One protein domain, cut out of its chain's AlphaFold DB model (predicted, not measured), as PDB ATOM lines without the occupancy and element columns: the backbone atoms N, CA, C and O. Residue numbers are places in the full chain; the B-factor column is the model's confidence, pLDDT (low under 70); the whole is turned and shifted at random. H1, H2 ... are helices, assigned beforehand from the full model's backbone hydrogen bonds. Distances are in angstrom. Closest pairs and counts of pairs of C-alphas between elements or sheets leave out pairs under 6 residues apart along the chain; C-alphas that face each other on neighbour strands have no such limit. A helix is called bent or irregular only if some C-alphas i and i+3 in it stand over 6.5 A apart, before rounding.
ATOM      1  N   ALA A 241      85.721  -4.362 -43.294       83.38
ATOM      2  CA  ALA A 241      86.354  -3.048 -43.149       83.38
ATOM      3  C   ALA A 241      85.546  -1.934 -43.833       83.38
ATOM      4  O   ALA A 241      85.469  -0.830 -43.305       83.38
ATOM      5  N   LEU A 242      84.878  -2.279 -44.936       85.12
ATOM      6  CA  LEU A 242      84.208  -1.377 -45.865       85.12
ATOM      7  C   LEU A 242      83.278  -0.321 -45.230       85.12
ATOM      8  O   LEU A 242      83.391   0.840 -45.606       85.12
ATOM      9  N   PRO A 243      82.367  -0.647 -44.286       82.56
ATOM     10  CA  PRO A 243      81.506   0.371 -43.691       82.56
ATOM     11  C   PRO A 243      82.211   1.278 -42.677       82.56
ATOM     12  O   PRO A 243      81.612   2.251 -42.250       82.56
ATOM     13  N   PHE A 244      83.437   0.958 -42.258       77.31
ATOM     14  CA  PHE A 244      84.191   1.739 -41.271       77.31
ATOM     15  C   PHE A 244      85.277   2.621 -41.899       77.31
ATOM     16  O   PHE A 244      86.014   3.287 -41.171       77.31
ATOM     17  N   ASP A 245      85.384   2.602 -43.225       69.81
ATOM     18  CA  ASP A 245      86.187   3.539 -44.002       69.81
ATOM     19  C   ASP A 245      85.267   4.702 -44.467       69.81
ATOM     20  O   ASP A 245      84.042   4.570 -44.447       69.81
ATOM     21  N   GLU A 246      85.823   5.874 -44.811       64.75
ATOM     22  CA  GLU A 246      85.126   7.189 -44.860       64.75
ATOM     23  C   GLU A 246      83.921   7.307 -45.832       64.75
ATOM     24  O   GLU A 246      83.297   8.363 -45.913       64.75
ATOM     25  N   GLU A 247      83.584   6.258 -46.582       67.25
ATOM     26  CA  GLU A 247      82.602   6.294 -47.671       67.25
ATOM     27  C   GLU A 247      81.168   5.918 -47.252       67.25
ATOM     28  O   GLU A 247      80.218   6.274 -47.951       67.25
ATOM     29  N   MET A 248      80.984   5.203 -46.135       77.12
ATOM     30  CA  MET A 248      79.687   4.629 -45.747       77.12
ATOM     31  C   MET A 248      79.136   5.265 -44.465       77.12
ATOM     32  O   MET A 248      79.658   5.066 -43.368       77.12
ATOM     33  N   GLU A 249      78.019   5.980 -44.591       81.12
ATOM     34  CA  GLU A 249      77.372   6.697 -43.474       81.12
ATOM     35  C   GLU A 249      76.015   6.091 -43.059       81.12
ATOM     36  O   GLU A 249      75.357   6.563 -42.131       81.12
ATOM     37  N   GLU A 250      75.566   5.035 -43.735       85.69
ATOM     38  CA  GLU A 250      74.243   4.440 -43.531       85.69
ATOM     39  C   GLU A 250      74.294   3.288 -42.519       85.69
ATOM     40  O   GLU A 250      75.210   2.482 -42.549       85.69
ATOM     41  N   VAL A 251      73.282   3.130 -41.654       88.38
ATOM     42  CA  VAL A 251      73.266   2.116 -40.568       88.38
ATOM     43  C   VAL A 251      73.295   0.664 -41.080       88.38
ATOM     44  O   VAL A 251      73.845  -0.222 -40.425       88.38
ATOM     45  N   GLY A 252      72.699   0.404 -42.245       89.56
ATOM     46  CA  GLY A 252      72.576  -0.937 -42.831       89.56
ATOM     47  C   GLY A 252      73.916  -1.645 -43.081       89.56
ATOM     48  O   GLY A 252      74.120  -2.742 -42.555       89.56
ATOM     49  N   PRO A 253      74.857  -1.021 -43.810       89.19
ATOM     50  CA  PRO A 253      76.217  -1.530 -43.992       89.19
ATOM     51  C   PRO A 253      76.930  -1.896 -42.677       89.19
ATOM     52  O   PRO A 253      77.500  -2.985 -42.566       89.19
ATOM     53  N   TYR A 254      76.848  -1.037 -41.651       89.19
ATOM     54  CA  TYR A 254      77.445  -1.313 -40.335       89.19
ATOM     55  C   TYR A 254      76.810  -2.540 -39.688       89.19
ATOM     56  O   TYR A 254      77.516  -3.419 -39.198       89.19
ATOM     57  N   LEU A 255      75.479  -2.634 -39.717       89.56
ATOM     58  CA  LEU A 255      74.747  -3.775 -39.176       89.56
ATOM     59  C   LEU A 255      75.168  -5.088 -39.857       89.56
ATOM     60  O   LEU A 255      75.388  -6.093 -39.174       89.56
ATOM     61  N   ALA A 256      75.322  -5.083 -41.184       90.25
ATOM     62  CA  ALA A 256      75.761  -6.248 -41.947       90.25
ATOM     63  C   ALA A 256      77.182  -6.690 -41.563       90.25
ATOM     64  O   ALA A 256      77.408  -7.880 -41.315       90.25
ATOM     65  N   ALA A 257      78.126  -5.747 -41.464       88.62
ATOM     66  CA  ALA A 257      79.500  -6.043 -41.063       88.62
ATOM     67  C   ALA A 257      79.600  -6.504 -39.605       88.62
ATOM     68  O   ALA A 257      80.249  -7.512 -39.332       88.62
ATOM     69  N   LEU A 258      78.921  -5.835 -38.669       87.81
ATOM     70  CA  LEU A 258      78.957  -6.171 -37.242       87.81
ATOM     71  C   LEU A 258      78.360  -7.540 -36.947       87.81
ATOM     72  O   LEU A 258      78.908  -8.300 -36.153       87.81
ATOM     73  N   ASN A 259      77.270  -7.895 -37.623       87.88
ATOM     74  CA  ASN A 259      76.692  -9.228 -37.494       87.88
ATOM     75  C   ASN A 259      77.613 -10.325 -38.050       87.88
ATOM     76  O   ASN A 259      77.552 -11.465 -37.588       87.88
ATOM     77  N   GLN A 260      78.479  -9.999 -39.017       86.44
ATOM     78  CA  GLN A 260      79.482 -10.928 -39.532       86.44
ATOM     79  C   GLN A 260      80.740 -10.980 -38.653       86.44
ATOM     80  O   GLN A 260      81.296 -12.065 -38.466       86.44
ATOM     81  N   PHE A 261      81.206  -9.839 -38.139       84.94
ATOM     82  CA  PHE A 261      82.444  -9.707 -37.372       84.94
ATOM     83  C   PHE A 261      82.278  -8.705 -36.209       84.94
ATOM     84  O   PHE A 261      82.731  -7.564 -36.299       84.94
ATOM     85  N   PRO A 262      81.679  -9.131 -35.081       78.44
ATOM     86  CA  PRO A 262      81.428  -8.265 -33.921       78.44
ATOM     87  C   PRO A 262      82.668  -7.550 -33.368       78.44
ATOM     88  O   PRO A 262      82.583  -6.432 -32.874       78.44
ATOM     89  N   LEU A 263      83.835  -8.191 -33.470       73.00
ATOM     90  CA  LEU A 263      85.085  -7.719 -32.870       73.00
ATOM     91  C   LEU A 263      85.779  -6.597 -33.656       73.00
ATOM     92  O   LEU A 263      86.817  -6.113 -33.211       73.00
ATOM     93  N   ILE A 264      85.247  -6.185 -34.812       73.50
ATOM     94  CA  ILE A 264      85.894  -5.188 -35.685       73.50
ATOM     95  C   ILE A 264      85.999  -3.805 -35.028       73.50
ATOM     96  O   ILE A 264      86.863  -3.005 -35.377       73.50
ATOM     97  N   LEU A 265      85.165  -3.554 -34.021       65.31
ATOM     98  CA  LEU A 265      85.108  -2.298 -33.284       65.31
ATOM     99  C   LEU A 265      86.324  -2.052 -32.372       65.31
ATOM    100  O   LEU A 265      86.546  -0.923 -31.944       65.31
ATOM    101  N   HIS A 266      87.139  -3.076 -32.095       64.25
ATOM    102  CA  HIS A 266      88.337  -2.953 -31.249       64.25
ATOM    103  C   HIS A 266      89.577  -2.434 -32.003       64.25
ATOM    104  O   HIS A 266      90.637  -2.275 -31.399       64.25
ATOM    105  N   GLU A 267      89.471  -2.175 -33.311       60.06
ATOM    106  CA  GLU A 267      90.576  -1.754 -34.190       60.06
ATOM    107  C   GLU A 267      90.526  -0.250 -34.556       60.06
ATOM    108  O   GLU A 267      90.720   0.103 -35.715       60.06
ATOM    109  N   ASP A 268      90.244   0.639 -33.589       62.72
ATOM    110  CA  ASP A 268      90.119   2.109 -33.770       62.72
ATOM    111  C   ASP A 268      89.053   2.552 -34.807       62.72
ATOM    112  O   ASP A 268      89.057   3.683 -35.292       62.72
ATOM    113  N   ARG A 269      88.112   1.661 -35.136       65.38
ATOM    114  CA  ARG A 269      87.072   1.810 -36.169       65.38
ATOM    115  C   ARG A 269      85.685   1.992 -35.542       65.38
ATOM    116  O   ARG A 269      84.794   1.164 -35.719       65.38
ATOM    117  N   THR A 270      85.504   3.043 -34.744       70.19
ATOM    118  CA  THR A 270      84.213   3.324 -34.094       70.19
ATOM    119  C   THR A 270      83.272   4.106 -35.018       70.19
ATOM    120  O   THR A 270      83.698   5.131 -35.558       70.19
ATOM    121  N   PRO A 271      82.003   3.681 -35.176       76.56
ATOM    122  CA  PRO A 271      80.992   4.468 -35.878       76.56
ATOM    123  C   PRO A 271      80.714   5.783 -35.139       76.56
ATOM    124  O   PRO A 271      81.045   5.928 -33.960       76.56
ATOM    125  N   SER A 272      80.074   6.738 -35.815       82.06
ATOM    126  CA  SER A 272      79.599   7.960 -35.158       82.06
ATOM    127  C   SER A 272      78.567   7.644 -34.065       82.06
ATOM    128  O   SER A 272      77.848   6.646 -34.158       82.06
ATOM    129  N   ASP A 273      78.448   8.518 -33.059       84.62
ATOM    130  CA  ASP A 273      77.486   8.355 -31.954       84.62
ATOM    131  C   ASP A 273      76.041   8.157 -32.464       84.62
ATOM    132  O   ASP A 273      75.292   7.339 -31.938       84.62
ATOM    133  N   GLU A 274      75.659   8.856 -33.541       85.31
ATOM    134  CA  GLU A 274      74.325   8.741 -34.149       85.31
ATOM    135  C   GLU A 274      74.078   7.352 -34.763       85.31
ATOM    136  O   GLU A 274      72.998   6.776 -34.597       85.31
ATOM    137  N   ILE A 275      75.080   6.792 -35.451       87.31
ATOM    138  CA  ILE A 275      75.011   5.439 -36.018       87.31
ATOM    139  C   ILE A 275      75.018   4.403 -34.890       87.31
ATOM    140  O   ILE A 275      74.263   3.433 -34.948       87.31
ATOM    141  N   LEU A 276      75.822   4.617 -33.845       86.31
ATOM    142  CA  LEU A 276      75.913   3.734 -32.685       86.31
ATOM    143  C   LEU A 276      74.558   3.582 -31.975       86.31
ATOM    144  O   LEU A 276      74.095   2.459 -31.758       86.31
ATOM    145  N   ASP A 277      73.887   4.698 -31.682       87.44
ATOM    146  CA  ASP A 277      72.563   4.706 -31.050       87.44
ATOM    147  C   ASP A 277      71.512   3.987 -31.915       87.44
ATOM    148  O   ASP A 277      70.666   3.233 -31.409       87.44
ATOM    149  N   ALA A 278      71.575   4.180 -33.237       88.75
ATOM    150  CA  ALA A 278      70.692   3.510 -34.184       88.75
ATOM    151  C   ALA A 278      70.945   1.992 -34.245       88.75
ATOM    152  O   ALA A 278      69.992   1.210 -34.254       88.75
ATOM    153  N   LEU A 279      72.212   1.564 -34.229       88.00
ATOM    154  CA  LEU A 279      72.601   0.151 -34.205       88.00
ATOM    155  C   LEU A 279      72.125  -0.545 -32.930       88.00
ATOM    156  O   LEU A 279      71.489  -1.597 -33.011       88.00
ATOM    157  N   LEU A 280      72.364   0.055 -31.758       87.69
ATOM    158  CA  LEU A 280      71.905  -0.477 -30.470       87.69
ATOM    159  C   LEU A 280      70.376  -0.588 -30.401       87.69
ATOM    160  O   LEU A 280      69.843  -1.482 -29.741       87.69
ATOM    161  N   SER A 281      69.658   0.270 -31.121       88.00
ATOM    162  CA  SER A 281      68.195   0.234 -31.203       88.00
ATOM    163  C   SER A 281      67.651  -0.774 -32.229       88.00
ATOM    164  O   SER A 281      66.447  -1.029 -32.243       88.00
ATOM    165  N   SER A 282      68.501  -1.359 -33.080       89.50
ATOM    166  CA  SER A 282      68.085  -2.287 -34.138       89.50
ATOM    167  C   SER A 282      67.710  -3.669 -33.592       89.50
ATOM    168  O   SER A 282      68.459  -4.272 -32.823       89.50
ATOM    169  N   GLU A 283      66.571  -4.211 -34.034       88.62
ATOM    170  CA  GLU A 283      66.138  -5.585 -33.722       88.62
ATOM    171  C   GLU A 283      66.910  -6.650 -34.522       88.62
ATOM    172  O   GLU A 283      66.948  -7.815 -34.134       88.62
ATOM    173  N   GLU A 284      67.546  -6.259 -35.630       88.19
ATOM    174  CA  GLU A 284      68.313  -7.151 -36.510       88.19
ATOM    175  C   GLU A 284      69.761  -7.373 -36.023       88.19
ATOM    176  O   GLU A 284      70.507  -8.170 -36.597       88.19
ATOM    177  N   LEU A 285      70.180  -6.669 -34.967       87.06
ATOM    178  CA  LEU A 285      71.508  -6.799 -34.375       87.06
ATOM    179  C   LEU A 285      71.600  -8.078 -33.535       87.06
ATOM    180  O   LEU A 285      70.842  -8.270 -32.584       87.06
ATOM    181  N   THR A 286      72.560  -8.939 -33.866       86.31
ATOM    182  CA  THR A 286      72.797 -10.197 -33.144       86.31
ATOM    183  C   THR A 286      73.251  -9.958 -31.702       86.31
ATOM    184  O   THR A 286      73.951  -8.989 -31.413       86.31
ATOM    185  N   ASP A 287      72.930 -10.887 -30.796       85.06
ATOM    186  CA  ASP A 287      73.312 -10.795 -29.375       85.06
ATOM    187  C   ASP A 287      74.830 -10.640 -29.174       85.06
ATOM    188  O   ASP A 287      75.276  -9.915 -28.284       85.06
ATOM    189  N   ALA A 288      75.631 -11.299 -30.019       82.94
ATOM    190  CA  ALA A 288      77.087 -11.190 -29.988       82.94
ATOM    191  C   ALA A 288      77.558  -9.779 -30.373       82.94
ATOM    192  O   ALA A 288      78.341  -9.186 -29.639       82.94
ATOM    193  N   ALA A 289      77.042  -9.220 -31.474       84.50
ATOM    194  CA  ALA A 289      77.357  -7.854 -31.894       84.50
ATOM    195  C   ALA A 289      76.888  -6.809 -30.873       84.50
ATOM    196  O   ALA A 289      77.617  -5.870 -30.572       84.50
ATOM    197  N   ARG A 290      75.705  -7.011 -30.282       86.75
ATOM    198  CA  ARG A 290      75.164  -6.151 -29.223       86.75
ATOM    199  C   ARG A 290      76.052  -6.128 -27.984       86.75
ATOM    200  O   ARG A 290      76.330  -5.056 -27.467       86.75
ATOM    201  N   THR A 291      76.516  -7.295 -27.541       84.50
ATOM    202  CA  THR A 291      77.389  -7.400 -26.363       84.50
ATOM    203  C   THR A 291      78.699  -6.636 -26.563       84.50
ATOM    204  O   THR A 291      79.164  -5.977 -25.639       84.50
ATOM    205  N   GLU A 292      79.286  -6.707 -27.762       82.06
ATOM    206  CA  GLU A 292      80.512  -5.968 -28.085       82.06
ATOM    207  C   GLU A 292      80.258  -4.455 -28.197       82.06
ATOM    208  O   GLU A 292      81.037  -3.672 -27.662       82.06
ATOM    209  N   LEU A 293      79.144  -4.038 -28.814       81.56
ATOM    210  CA  LEU A 293      78.748  -2.627 -28.928       81.56
ATOM    211  C   LEU A 293      78.480  -1.962 -27.571       81.56
ATOM    212  O   LEU A 293      78.880  -0.825 -27.364       81.56
ATOM    213  N   GLU A 294      77.819  -2.656 -26.641       82.75
ATOM    214  CA  GLU A 294      77.546  -2.146 -25.285       82.75
ATOM    215  C   GLU A 294      78.807  -2.069 -24.401       82.75
ATOM    216  O   GLU A 294      78.769  -1.486 -23.315       82.75
ATOM    217  N   GLY A 295      79.909  -2.698 -24.826       75.31
ATOM    218  CA  GLY A 295      81.181  -2.732 -24.104       75.31
ATOM    219  C   GLY A 295      82.142  -1.579 -24.416       75.31
ATOM    220  O   GLY A 295      83.182  -1.491 -23.757       75.31
ATOM    221  N   ILE A 296      81.810  -0.740 -25.401       69.69
ATOM    222  CA  ILE A 296      82.589   0.414 -25.886       69.69
ATOM    223  C   ILE A 296      82.051   1.696 -25.251       69.69
ATOM    224  O   ILE A 296      82.889   2.509 -24.795       69.69
TER     225      ILE A 296
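What this domain is: This is residues 241 to 296 of the 296 residues of an uncharacterized protein of Pseudomonas amygdali pv. lachrymans (UniProt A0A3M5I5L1). Four short helices make a small, compact cluster: the centres of H1, H3 and H4 form a triangle, and H2 packs on H4 outside that triangle. H1 begins beside H3 and ends beside H4, while residues 241 to 250 lead into it with no named element. The printed part has 56 residues with four named helices, in the order H1, H2, H3, H4, and no named strand; the class is all helix. It is compact, with a radius of gyration of the C-alphas of 9.8 A, and rounded, with spans of 26 by 20 by 19 A.

Where its parts are: The printed part begins at Ala 241, whose C-alpha is at (86.354, -3.048, -43.149). H1, residues 251 to 260, is the longest helix, 14.5 A from first to last C-alpha; C-alpha 251 is at (73.266, 2.116, -40.568). H2, residues 262 to 266, measures 9.1 A and is irregular: C-alphas 262 and 265 are 7.0 A apart, against about 5 A in a regular helix. H3, residues 273 to 280, measures 10.6 A. H4, residues 287 to 293, measures 9.8 A and ends with C-alpha 293 at (78.748, -2.627, -28.928).

How they stand to each other: H1 touches H3 at a steep tilt of 54 degrees, the same way; their closest C-alphas, those of Val 251 and Ile 275, are 5.9 A apart. H1 and H4 only just touch, with 3 pairs of C-alphas within 8 A, the closest being those of Asn 259 and Ala 289 at 5.8 A. They run opposite ways at a steep tilt of 65 degrees. H1 and H2 are close but not clearly touching, with the closest C-alphas, those of Leu 258 and Ile 264, 7.2 A apart. H2 touches H4, with 8 pairs of C-alphas within 8 A, the closest being those of Pro 262 and Ala 289 at 4.6 A. H2 and H3 are apart. H3 and H4 form a helical hairpin, opposite ways at a shallow tilt of 18 degrees. They only just touch, with 3 pairs of C-alphas within 8 A, the closest being those of Leu 280 and Arg 290 at 6.7 A. The helix packing is only just mostly crossed, with 1 of 3 pairs at a shallow tilt. In H1, H3 and H4 every O i to N i+4 pair is within hydrogen-bond range; in H2 it is 0 of 1, beside 1 of 2 O i to N i+3 pairs.

The domain as a whole: The two C-alphas farthest apart in the domain, those of Glu 247 and Asp 287, are 26.7 A apart. The printed part has no cut and ends at Ile 296, the chain's last residue. The link from H1 to H2 is tight; those from H2 to H3 and from H3 to H4 are short. The mean pLDDT of the printed part is 81.4, and residues 245 to 247, residues 265 to 269 and residue 296 are under 70.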